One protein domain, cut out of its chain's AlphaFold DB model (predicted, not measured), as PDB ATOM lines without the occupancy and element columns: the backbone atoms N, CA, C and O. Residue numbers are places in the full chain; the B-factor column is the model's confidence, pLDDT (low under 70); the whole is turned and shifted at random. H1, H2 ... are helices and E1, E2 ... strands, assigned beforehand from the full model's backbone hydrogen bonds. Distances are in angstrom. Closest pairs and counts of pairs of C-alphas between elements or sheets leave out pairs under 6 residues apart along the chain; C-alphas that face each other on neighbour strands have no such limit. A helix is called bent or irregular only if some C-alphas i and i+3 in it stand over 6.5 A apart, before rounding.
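This is residues 31 to 106 of the 111 residues of an uncharacterized protein of Nitrincola sp. A-D6 (UniProt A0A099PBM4). One long helix, H1, sticks out as a free arm with its residues 31 to 47, and its other end folds back through H2 into a helical hairpin that makes a compact head with a small hairpin of two strands. The strand hairpin E1 E2 packs on H2, and E1 also comes near the later part of H1. The printed part has 76 residues, with two named helices and then two named strands in the order H1, H2, E1, E2; the sheet, in the order E1 - E2, is antiparallel, and the class is mostly helix. The whole is loose, with a radius of gyration of the C-alphas of 15.9 A, and its outline is a rod with spans of 56 by 22 by 19 A, the free arm of residues 31 to 47 lengthening a body that by itself spans 30 by 20 by 19 A.

Find C-alpha 31 at (1.471, 11.245, -63.402); from there H1, residues 31 to 68, runs 54.8 A to C-alpha 68 at (5.399, 54.076, -29.520). Near residue 62 look for a kink of 44 degrees; H1 is irregular, but only just, with C-alphas 62 and 65 standing 6.8 A apart. Next comes H2, residues 72 to 83, 16.0 A long. Then read E1, residues 90 to 94, 13.2 A long, and E2, residues 100 to 105, 13.6 A long, which ends at C-alpha 105 at (13.415, 33.559, -37.194).

Start at the hairpin of H1 and H2, which touch through residues 59 to 67 of H1 alone; their closest C-alphas, those of Leu 66 and Leu 75, are 6.1 A apart. The two helices run opposite ways at a shallow tilt of 21 degrees. From H2 move to E2, where the closest C-alphas, those of Ser 80 and Ala 104, are 5.2 A apart. The closest C-alphas of H2 and E1 are those of Ala 83 and Gly 90, at 5.3 A. E1 and E2 form an antiparallel hairpin, with 178 degrees between their directions; look for N 91 and O 104, and N 93 and O 102, each pair within hydrogen-bond range at 2.8 A. H1 and E1 are near each other, with 7 pairs of C-alphas within 10 A, while H1 and E2 are apart. In H2 every O i to N i+4 pair is within hydrogen-bond range; in H1 29 of 34 are.

The two C-alphas farthest apart, those of Thr 31 and Ser 69, stand 56.6 A from each other. Without residues 31 to 47, which stand free, the body spans 30 by 20 by 19 A. The printed part has no cut; the links H1 to H2 and E1 to E2 are tight, and H2 to E1 is short. In the B-factor column the mean pLDDT of the printed part is 77.7, and you will find values under 70 at residues 40 to 45, 47, 86 to 87 and 98.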
ATOM      1  N   THR A  31       1.526   9.927 -62.756       85.62
ATOM      2  CA  THR A  31       1.471  11.245 -63.402       85.62
ATOM      3  C   THR A  31       0.648  12.237 -62.583       85.62
ATOM      4  O   THR A  31       1.068  13.377 -62.408       85.62
ATOM      5  N   THR A  32      -0.482  11.802 -62.025       86.12
ATOM      6  CA  THR A  32      -1.329  12.650 -61.171       86.12
ATOM      7  C   THR A  32      -0.600  13.053 -59.889       86.12
ATOM      8  O   THR A  32      -0.621  14.219 -59.507       86.12
ATOM      9  N   LEU A  33       0.105  12.115 -59.252       83.12
ATOM     10  CA  LEU A  33       0.901  12.385 -58.055       83.12
ATOM     11  C   LEU A  33       2.041  13.374 -58.340       83.12
ATOM     12  O   LEU A  33       2.309  14.259 -57.531       83.12
ATOM     13  N   LEU A  34       2.699  13.243 -59.495       81.56
ATOM     14  CA  LEU A  34       3.743  14.173 -59.928       81.56
ATOM     15  C   LEU A  34       3.197  15.587 -60.153       81.56
ATOM     16  O   LEU A  34       3.814  16.545 -59.693       81.56
ATOM     17  N   LEU A  35       2.035  15.718 -60.797       82.56
ATOM     18  CA  LEU A  35       1.396  17.018 -61.016       82.56
ATOM     19  C   LEU A  35       1.005  17.691 -59.695       82.56
ATOM     20  O   LEU A  35       1.344  18.851 -59.481       82.56
ATOM     21  N   ILE A  36       0.386  16.948 -58.772       80.44
ATOM     22  CA  ILE A  36      -0.004  17.473 -57.453       80.44
ATOM     23  C   ILE A  36       1.216  17.966 -56.668       80.44
ATOM     24  O   ILE A  36       1.159  19.016 -56.036       80.44
ATOM     25  N   GLN A  37       2.342  17.248 -56.711       74.81
ATOM     26  CA  GLN A  37       3.550  17.697 -56.014       74.81
ATOM     27  C   GLN A  37       4.125  18.999 -56.586       74.81
ATOM     28  O   GLN A  37       4.660  19.802 -55.821       74.81
ATOM     29  N   MET A  38       4.004  19.225 -57.897       72.06
ATOM     30  CA  MET A  38       4.431  20.480 -58.523       72.06
ATOM     31  C   MET A  38       3.495  21.647 -58.173       72.06
ATOM     32  O   MET A  38       3.977  22.746 -57.897       72.06
ATOM     33  N   ASP A  39       2.181  21.414 -58.141       71.69
ATOM     34  CA  ASP A  39       1.195  22.462 -57.844       71.69
ATOM     35  C   ASP A  39       1.124  22.813 -56.351       71.69
ATOM     36  O   ASP A  39       0.985  23.987 -56.004       71.69
ATOM     37  N   ASN A  40       1.313  21.839 -55.456       65.31
ATOM     38  CA  ASN A  40       1.277  22.061 -54.007       65.31
ATOM     39  C   ASN A  40       2.298  23.105 -53.537       65.31
ATOM     40  O   ASN A  40       2.029  23.831 -52.585       65.31
ATOM     41  N   GLN A  41       3.458  23.209 -54.195       62.34
ATOM     42  CA  GLN A  41       4.454  24.228 -53.851       62.34
ATOM     43  C   GLN A  41       3.937  25.639 -54.145       62.34
ATOM     44  O   GLN A  41       4.082  26.532 -53.316       62.34
ATOM     45  N   ARG A  42       3.275  25.826 -55.291       61.88
ATOM     46  CA  ARG A  42       2.750  27.129 -55.714       61.88
ATOM     47  C   ARG A  42       1.544  27.554 -54.888       61.88
ATOM     48  O   ARG A  42       1.491  28.690 -54.432       61.88
ATOM     49  N   ILE A  43       0.617  26.627 -54.653       67.75
ATOM     50  CA  ILE A  43      -0.571  26.879 -53.828       67.75
ATOM     51  C   ILE A  43      -0.146  27.205 -52.390       67.75
ATOM     52  O   ILE A  43      -0.635  28.167 -51.806       67.75
ATOM     53  N   SER A  44       0.834  26.476 -51.846       61.47
ATOM     54  CA  SER A  44       1.343  26.742 -50.500       61.47
ATOM     55  C   SER A  44       2.041  28.098 -50.381       61.47
ATOM     56  O   SER A  44       1.961  28.705 -49.316       61.47
ATOM     57  N   GLU A  45       2.729  28.578 -51.419       66.94
ATOM     58  CA  GLU A  45       3.339  29.915 -51.422       66.94
ATOM     59  C   GLU A  45       2.282  31.021 -51.449       66.94
ATOM     60  O   GLU A  45       2.372  31.976 -50.678       66.94
ATOM     61  N   GLU A  46       1.262  30.885 -52.294       71.38
ATOM     62  CA  GLU A  46       0.180  31.866 -52.402       71.38
ATOM     63  C   GLU A  46      -0.656  31.936 -51.115       71.38
ATOM     64  O   GLU A  46      -0.893  33.020 -50.573       71.38
ATOM     65  N   GLU A  47      -1.016  30.782 -50.549       67.88
ATOM     66  CA  GLU A  47      -1.694  30.702 -49.253       67.88
ATOM     67  C   GLU A  47      -0.813  31.231 -48.111       67.88
ATOM     68  O   GLU A  47      -1.309  31.926 -47.217       67.88
ATOM     69  N   ALA A  48       0.500  30.976 -48.145       71.69
ATOM     70  CA  ALA A  48       1.435  31.528 -47.169       71.69
ATOM     71  C   ALA A  48       1.541  33.056 -47.272       71.69
ATOM     72  O   ALA A  48       1.626  33.722 -46.240       71.69
ATOM     73  N   LEU A  49       1.502  33.636 -48.476       73.94
ATOM     74  CA  LEU A  49       1.510  35.091 -48.676       73.94
ATOM     75  C   LEU A  49       0.237  35.749 -48.132       73.94
ATOM     76  O   LEU A  49       0.312  36.752 -47.423       73.94
ATOM     77  N   LEU A  50      -0.929  35.163 -48.402       75.94
ATOM     78  CA  LEU A  50      -2.200  35.675 -47.882       75.94
ATOM     79  C   LEU A  50      -2.276  35.559 -46.354       75.94
ATOM     80  O   LEU A  50      -2.635  36.520 -45.668       75.94
ATOM     81  N   SER A  51      -1.879  34.407 -45.811       72.88
ATOM     82  CA  SER A  51      -1.842  34.164 -44.366       72.88
ATOM     83  C   SER A  51      -0.843  35.085 -43.656       72.88
ATOM     84  O   SER A  51      -1.168  35.696 -42.638       72.88
ATOM     85  N   SER A  52       0.353  35.271 -44.224       75.44
ATOM     86  CA  SER A  52       1.368  36.173 -43.662       75.44
ATOM     87  C   SER A  52       0.940  37.642 -43.681       75.44
ATOM     88  O   SER A  52       1.254  38.360 -42.733       75.44
ATOM     89  N   GLY A  53       0.165  38.081 -44.678       79.69
ATOM     90  CA  GLY A  53      -0.435  39.418 -44.697       79.69
ATOM     91  C   GLY A  53      -1.390  39.662 -43.522       79.69
ATOM     92  O   GLY A  53      -1.228  40.633 -42.783       79.69
ATOM     93  N   ALA A  54      -2.333  38.743 -43.289       80.69
ATOM     94  CA  ALA A  54      -3.276  38.839 -42.169       80.69
ATOM     95  C   ALA A  54      -2.573  38.753 -40.796       80.69
ATOM     96  O   ALA A  54      -2.933  39.447 -39.836       80.69
ATOM     97  N   LEU A  55      -1.526  37.930 -40.702       79.94
ATOM     98  CA  LEU A  55      -0.682  37.841 -39.511       79.94
ATOM     99  C   LEU A  55       0.102  39.137 -39.272       79.94
ATOM    100  O   LEU A  55       0.180  39.600 -38.137       79.94
ATOM    101  N   ALA A  56       0.633  39.768 -40.320       79.50
ATOM    102  CA  ALA A  56       1.343  41.039 -40.200       79.50
ATOM    103  C   ALA A  56       0.413  42.173 -39.742       79.50
ATOM    104  O   ALA A  56       0.798  42.978 -38.895       79.50
ATOM    105  N   GLU A  57      -0.818  42.220 -40.253       83.19
ATOM    106  CA  GLU A  57      -1.812  43.226 -39.868       83.19
ATOM    107  C   GLU A  57      -2.245  43.079 -38.400       83.19
ATOM    108  O   GLU A  57      -2.258  44.053 -37.641       83.19
ATOM    109  N   SER A  58      -2.517  41.848 -37.962       82.50
ATOM    110  CA  SER A  58      -2.845  41.569 -36.558       82.50
ATOM    111  C   SER A  58      -1.657  41.807 -35.618       82.50
ATOM    112  O   SER A  58      -1.824  42.403 -34.551       82.50
ATOM    113  N   ALA A  59      -0.439  41.438 -36.026       81.75
ATOM    114  CA  ALA A  59       0.778  41.734 -35.276       81.75
ATOM    115  C   ALA A  59       1.041  43.245 -35.183       81.75
ATOM    116  O   ALA A  59       1.467  43.723 -34.131       81.75
ATOM    117  N   ALA A  60       0.749  44.022 -36.230       81.75
ATOM    118  CA  ALA A  60       0.933  45.471 -36.219       81.75
ATOM    119  C   ALA A  60       0.070  46.158 -35.149       81.75
ATOM    120  O   ALA A  60       0.554  47.070 -34.479       81.75
ATOM    121  N   LEU A  61      -1.168  45.702 -34.934       83.81
ATOM    122  CA  LEU A  61      -2.035  46.220 -33.866       83.81
ATOM    123  C   LEU A  61      -1.434  46.000 -32.473       83.81
ATOM    124  O   LEU A  61      -1.521  46.884 -31.621       83.81
ATOM    125  N   LEU A  62      -0.798  44.846 -32.260       82.25
ATOM    126  CA  LEU A  62      -0.157  44.502 -30.993       82.25
ATOM    127  C   LEU A  62       1.175  45.231 -30.808       82.25
ATOM    128  O   LEU A  62       1.445  45.701 -29.711       82.25
ATOM    129  N   LEU A  63       1.985  45.351 -31.864       81.19
ATOM    130  CA  LEU A  63       3.343  45.908 -31.820       81.19
ATOM    131  C   LEU A  63       3.364  47.444 -31.804       81.19
ATOM    132  O   LEU A  63       4.254  48.033 -31.192       81.19
ATOM    133  N   LYS A  64       2.390  48.110 -32.437       82.19
ATOM    134  CA  LYS A  64       2.303  49.579 -32.526       82.19
ATOM    135  C   LYS A  64       2.426  50.305 -31.176       82.19
ATOM    136  O   LYS A  64       3.235  51.229 -31.108       82.19
ATOM    137  N   PRO A  65       1.707  49.923 -30.102       81.25
ATOM    138  CA  PRO A  65       1.880  50.573 -28.805       81.25
ATOM    139  C   PRO A  65       3.284  50.378 -28.215       81.25
ATOM    140  O   PRO A  65       3.803  51.316 -27.622       81.25
ATOM    141  N   LEU A  66       3.932  49.224 -28.426       78.69
ATOM    142  CA  LEU A  66       5.290  48.968 -27.916       78.69
ATOM    143  C   LEU A  66       6.365  49.745 -28.679       78.69
ATOM    144  O   LEU A  66       7.359  50.172 -28.097       78.69
ATOM    145  N   VAL A  67       6.160  49.943 -29.985       81.31
ATOM    146  CA  VAL A  67       7.009  50.824 -30.797       81.31
ATOM    147  C   VAL A  67       6.875  52.265 -30.311       81.31
ATOM    148  O   VAL A  67       7.884  52.941 -30.141       81.31
ATOM    149  N   MET A  68       5.648  52.723 -30.033       81.94
ATOM    150  CA  MET A  68       5.399  54.076 -29.520       81.94
ATOM    151  C   MET A  68       5.914  54.285 -28.090       81.94
ATOM    152  O   MET A  68       6.261  55.408 -27.742       81.94
ATOM    153  N   SER A  69       5.969  53.234 -27.269       84.25
ATOM    154  CA  SER A  69       6.512  53.294 -25.907       84.25
ATOM    155  C   SER A  69       8.024  53.049 -25.833       84.25
ATOM    156  O   SER A  69       8.560  52.986 -24.730       84.25
ATOM    157  N   GLU A  70       8.695  52.852 -26.975       78.62
ATOM    158  CA  GLU A  70      10.118  52.493 -27.089       78.62
ATOM    159  C   GLU A  70      10.541  51.258 -26.260       78.62
ATOM    160  O   GLU A  70      11.724  51.064 -25.963       78.62
ATOM    161  N   ASP A  71       9.600  50.367 -25.921       80.81
ATOM    162  CA  ASP A  71       9.892  49.169 -25.128       80.81
ATOM    163  C   ASP A  71      10.441  48.055 -26.025       80.81
ATOM    164  O   ASP A  71       9.739  47.141 -26.468       80.81
ATOM    165  N   ARG A  72      11.746  48.150 -26.295       80.94
ATOM    166  CA  ARG A  72      12.492  47.214 -27.147       80.94
ATOM    167  C   ARG A  72      12.525  45.786 -26.595       80.94
ATOM    168  O   ARG A  72      12.636  44.851 -27.388       80.94
ATOM    169  N   ILE A  73      12.439  45.603 -25.274       82.44
ATOM    170  CA  ILE A  73      12.494  44.276 -24.642       82.44
ATOM    171  C   ILE A  73      11.201  43.527 -24.945       82.44
ATOM    172  O   ILE A  73      11.235  42.424 -25.497       82.44
ATOM    173  N   SER A  74      10.066  44.158 -24.651       83.19
ATOM    174  CA  SER A  74       8.748  43.574 -24.892       83.19
ATOM    175  C   SER A  74       8.469  43.398 -26.390       83.19
ATOM    176  O   SER A  74       7.889  42.390 -26.795       83.19
ATOM    177  N   LEU A  75       8.958  44.320 -27.228       83.19
ATOM    178  CA  LEU A  75       8.936  44.198 -28.691       83.19
ATOM    179  C   LEU A  75       9.627  42.925 -29.176       83.19
ATOM    180  O   LEU A  75       9.050  42.165 -29.950       83.19
ATOM    181  N   ASN A  76      10.858  42.688 -28.722       82.75
ATOM    182  CA  ASN A  76      11.634  41.537 -29.164       82.75
ATOM    183  C   ASN A  76      11.052  40.218 -28.635       82.75
ATOM    184  O   ASN A  76      11.052  39.215 -29.350       82.75
ATOM    185  N   TYR A  77      10.511  40.228 -27.411       85.31
ATOM    186  CA  TYR A  77       9.813  39.080 -26.837       85.31
ATOM    187  C   TYR A  77       8.572  38.706 -27.657       85.31
ATOM    188  O   TYR A  77       8.469  37.576 -28.129       85.31
ATOM    189  N   LEU A  78       7.669  39.661 -27.906       83.62
ATOM    190  CA  LEU A  78       6.449  39.407 -28.682       83.62
ATOM    191  C   LEU A  78       6.754  39.023 -30.131       83.62
ATOM    192  O   LEU A  78       6.109  38.127 -30.672       83.62
ATOM    193  N   LEU A  79       7.758  39.645 -30.754       85.75
ATOM    194  CA  LEU A  79       8.195  39.274 -32.100       85.75
ATOM    195  C   LEU A  79       8.739  37.837 -32.142       85.75
ATOM    196  O   LEU A  79       8.466  37.110 -33.093       85.75
ATOM    197  N   SER A  80       9.480  37.422 -31.113       85.38
ATOM    198  CA  SER A  80      10.003  36.056 -31.003       85.38
ATOM    199  C   SER A  80       8.888  35.038 -30.781       85.38
ATOM    200  O   SER A  80       8.894  33.991 -31.424       85.38
ATOM    201  N   GLU A  81       7.905  35.356 -29.938       83.50
ATOM    202  CA  GLU A  81       6.771  34.470 -29.662       83.50
ATOM    203  C   GLU A  81       5.884  34.285 -30.900       83.50
ATOM    204  O   GLU A  81       5.516  33.167 -31.257       83.50
ATOM    205  N   LEU A  82       5.611  35.377 -31.616       82.50
ATOM    206  CA  LEU A  82       4.897  35.335 -32.888       82.50
ATOM    207  C   LEU A  82       5.692  34.551 -33.943       82.50
ATOM    208  O   LEU A  82       5.128  33.695 -34.615       82.50
ATOM    209  N   ALA A  83       7.007  34.763 -34.052       82.44
ATOM    210  CA  ALA A  83       7.839  34.019 -34.997       82.44
ATOM    211  C   ALA A  83       7.938  32.522 -34.663       82.44
ATOM    212  O   ALA A  83       8.186  31.730 -35.561       82.44
ATOM    213  N   ASN A  84       7.714  32.107 -33.414       82.50
ATOM    214  CA  ASN A  84       7.768  30.702 -33.001       82.50
ATOM    215  C   ASN A  84       6.539  29.877 -33.450       82.50
ATOM    216  O   ASN A  84       6.480  28.667 -33.218       82.50
ATOM    217  N   GLN A  85       5.554  30.495 -34.110       79.75
ATOM    218  CA  GLN A  85       4.395  29.793 -34.659       79.75
ATOM    219  C   GLN A  85       4.792  28.844 -35.809       79.75
ATOM    220  O   GLN A  85       5.624  29.201 -36.645       79.75
ATOM    221  N   PRO A  86       4.173  27.651 -35.915       68.94
ATOM    222  CA  PRO A  86       4.583  26.606 -36.861       68.94
ATOM    223  C   PRO A  86       4.421  26.987 -38.341       68.94
ATOM    224  O   PRO A  86       5.032  26.358 -39.198       68.94
ATOM    225  N   MET A  87       3.627  28.015 -38.652       67.75
ATOM    226  CA  MET A  87       3.420  28.510 -40.020       67.75
ATOM    227  C   MET A  87       4.330  29.691 -40.394       67.75
ATOM    228  O   MET A  87       4.290  30.152 -41.533       67.75
ATOM    229  N   ILE A  88       5.153  30.195 -39.468       71.69
ATOM    230  CA  ILE A  88       5.983  31.386 -39.677       71.69
ATOM    231  C   ILE A  88       7.454  30.977 -39.730       71.69
ATOM    232  O   ILE A  88       7.997  30.428 -38.779       71.69
ATOM    233  N   ARG A  89       8.125  31.270 -40.852       72.69
ATOM    234  CA  ARG A  89       9.577  31.050 -41.015       72.69
ATOM    235  C   ARG A  89      10.410  32.139 -40.340       72.69
ATOM    236  O   ARG A  89      11.505  31.880 -39.848       72.69
ATOM    237  N   GLY A  90       9.886  33.356 -40.300       77.44
ATOM    238  CA  GLY A  90      10.494  34.479 -39.606       77.44
ATOM    239  C   GLY A  90       9.693  35.758 -39.791       77.44
ATOM    240  O   GLY A  90       8.844  35.855 -40.675       77.44
ATOM    241  N   MET A  91       9.980  36.737 -38.947       81.50
ATOM    242  CA  MET A  91       9.398  38.068 -38.985       81.50
ATOM    243  C   MET A  91      10.481  39.121 -38.806       81.50
ATOM    244  O   MET A  91      11.437  38.952 -38.044       81.50
ATOM    245  N   ARG A  92      10.299  40.250 -39.484       82.62
ATOM    246  CA  ARG A  92      11.168  41.413 -39.363       82.62
ATOM    247  C   ARG A  92      10.310  42.655 -39.213       82.62
ATOM    248  O   ARG A  92       9.434  42.900 -40.035       82.62
ATOM    249  N   LEU A  93      10.599  43.437 -38.182       80.94
ATOM    250  CA  LEU A  93      10.033  44.760 -37.994       80.94
ATOM    251  C   LEU A  93      11.016  45.792 -38.545       80.94
ATOM    252  O   LEU A  93      12.174  45.847 -38.119       80.94
ATOM    253  N   THR A  94      10.557  46.605 -39.489       80.25
ATOM    254  CA  THR A  94      11.336  47.693 -40.084       80.25
ATOM    255  C   THR A  94      10.680  49.030 -39.806       80.25
ATOM    256  O   THR A  94       9.458  49.143 -39.867       80.25
ATOM    257  N   ASP A  95      11.498  50.039 -39.537       78.19
ATOM    258  CA  ASP A  95      11.048  51.422 -39.471       78.19
ATOM    259  C   ASP A  95      10.705  51.954 -40.876       78.19
ATOM    260  O   ASP A  95      11.070  51.355 -41.894       78.19
ATOM    261  N   ASN A  96      10.048  53.108 -40.945       75.81
ATOM    262  CA  ASN A  96       9.730  53.839 -42.174       75.81
ATOM    263  C   ASN A  96      10.973  54.186 -43.031       75.81
ATOM    264  O   ASN A  96      10.839  54.412 -44.232       75.81
ATOM    265  N   GLN A  97      12.178  54.160 -42.450       74.38
ATOM    266  CA  GLN A  97      13.464  54.286 -43.151       74.38
ATOM    267  C   GLN A  97      14.113  52.936 -43.518       74.38
ATOM    268  O   GLN A  97      15.299  52.881 -43.836       74.38
ATOM    269  N   VAL A  98      13.362  51.829 -43.457       62.94
ATOM    270  CA  VAL A  98      13.827  50.451 -43.739       62.94
ATOM    271  C   VAL A  98      14.905  49.963 -42.750       62.94
ATOM    272  O   VAL A  98      15.531  48.914 -42.925       62.94
ATOM    273  N   GLN A  99      15.107  50.681 -41.643       74.31
ATOM    274  CA  GLN A  99      16.018  50.262 -40.585       74.31
ATOM    275  C   GLN A  99      15.374  49.141 -39.761       74.31
ATOM    276  O   GLN A  99      14.211  49.227 -39.377       74.31
ATOM    277  N   SER A 100      16.107  48.050 -39.518       71.94
ATOM    278  CA  SER A 100      15.572  46.913 -38.761       71.94
ATOM    279  C   SER A 100      15.437  47.282 -37.285       71.94
ATOM    280  O   SER A 100      16.442  47.537 -36.628       71.94
ATOM    281  N   LEU A 101      14.211  47.277 -36.768       74.31
ATOM    282  CA  LEU A 101      13.914  47.523 -35.353       74.31
ATOM    283  C   LEU A 101      14.042  46.236 -34.533       74.31
ATOM    284  O   LEU A 101      14.574  46.262 -33.426       74.31
ATOM    285  N   ALA A 102      13.579  45.113 -35.092       76.94
ATOM    286  CA  ALA A 102      13.680  43.784 -34.497       76.94
ATOM    287  C   ALA A 102      13.526  42.692 -35.574       76.94
ATOM    288  O   ALA A 102      12.906  42.919 -36.617       76.94
ATOM    289  N   SER A 103      14.089  41.507 -35.344       79.25
ATOM    290  CA  SER A 103      13.957  40.354 -36.243       79.25
ATOM    291  C   SER A 103      13.959  39.055 -35.452       79.25
ATOM    292  O   SER A 103      14.820  38.876 -34.592       79.25
ATOM    293  N   ALA A 104      13.061  38.139 -35.788       81.75
ATOM    294  CA  ALA A 104      12.992  36.811 -35.198       81.75
ATOM    295  C   ALA A 104      12.799  35.770 -36.306       81.75
ATOM    296  O   ALA A 104      12.020  35.982 -37.231       81.75
ATOM    297  N   ALA A 105      13.516  34.652 -36.232       76.50
ATOM    298  CA  ALA A 105      13.415  33.559 -37.194       76.50
ATOM    299  C   ALA A 105      13.044  32.266 -36.466       76.50
ATOM    300  O   ALA A 105      13.588  31.980 -35.398       76.50
ATOM    301  N   ASN A 106      12.142  31.482 -37.053       72.06
ATOM    302  CA  ASN A 106      11.778  30.183 -36.513       72.06
ATOM    303  C   ASN A 106      12.806  29.148 -36.956       72.06
ATOM    304  O   ASN A 106      12.773  28.646 -38.080       72.06
TER     305      ASN A 106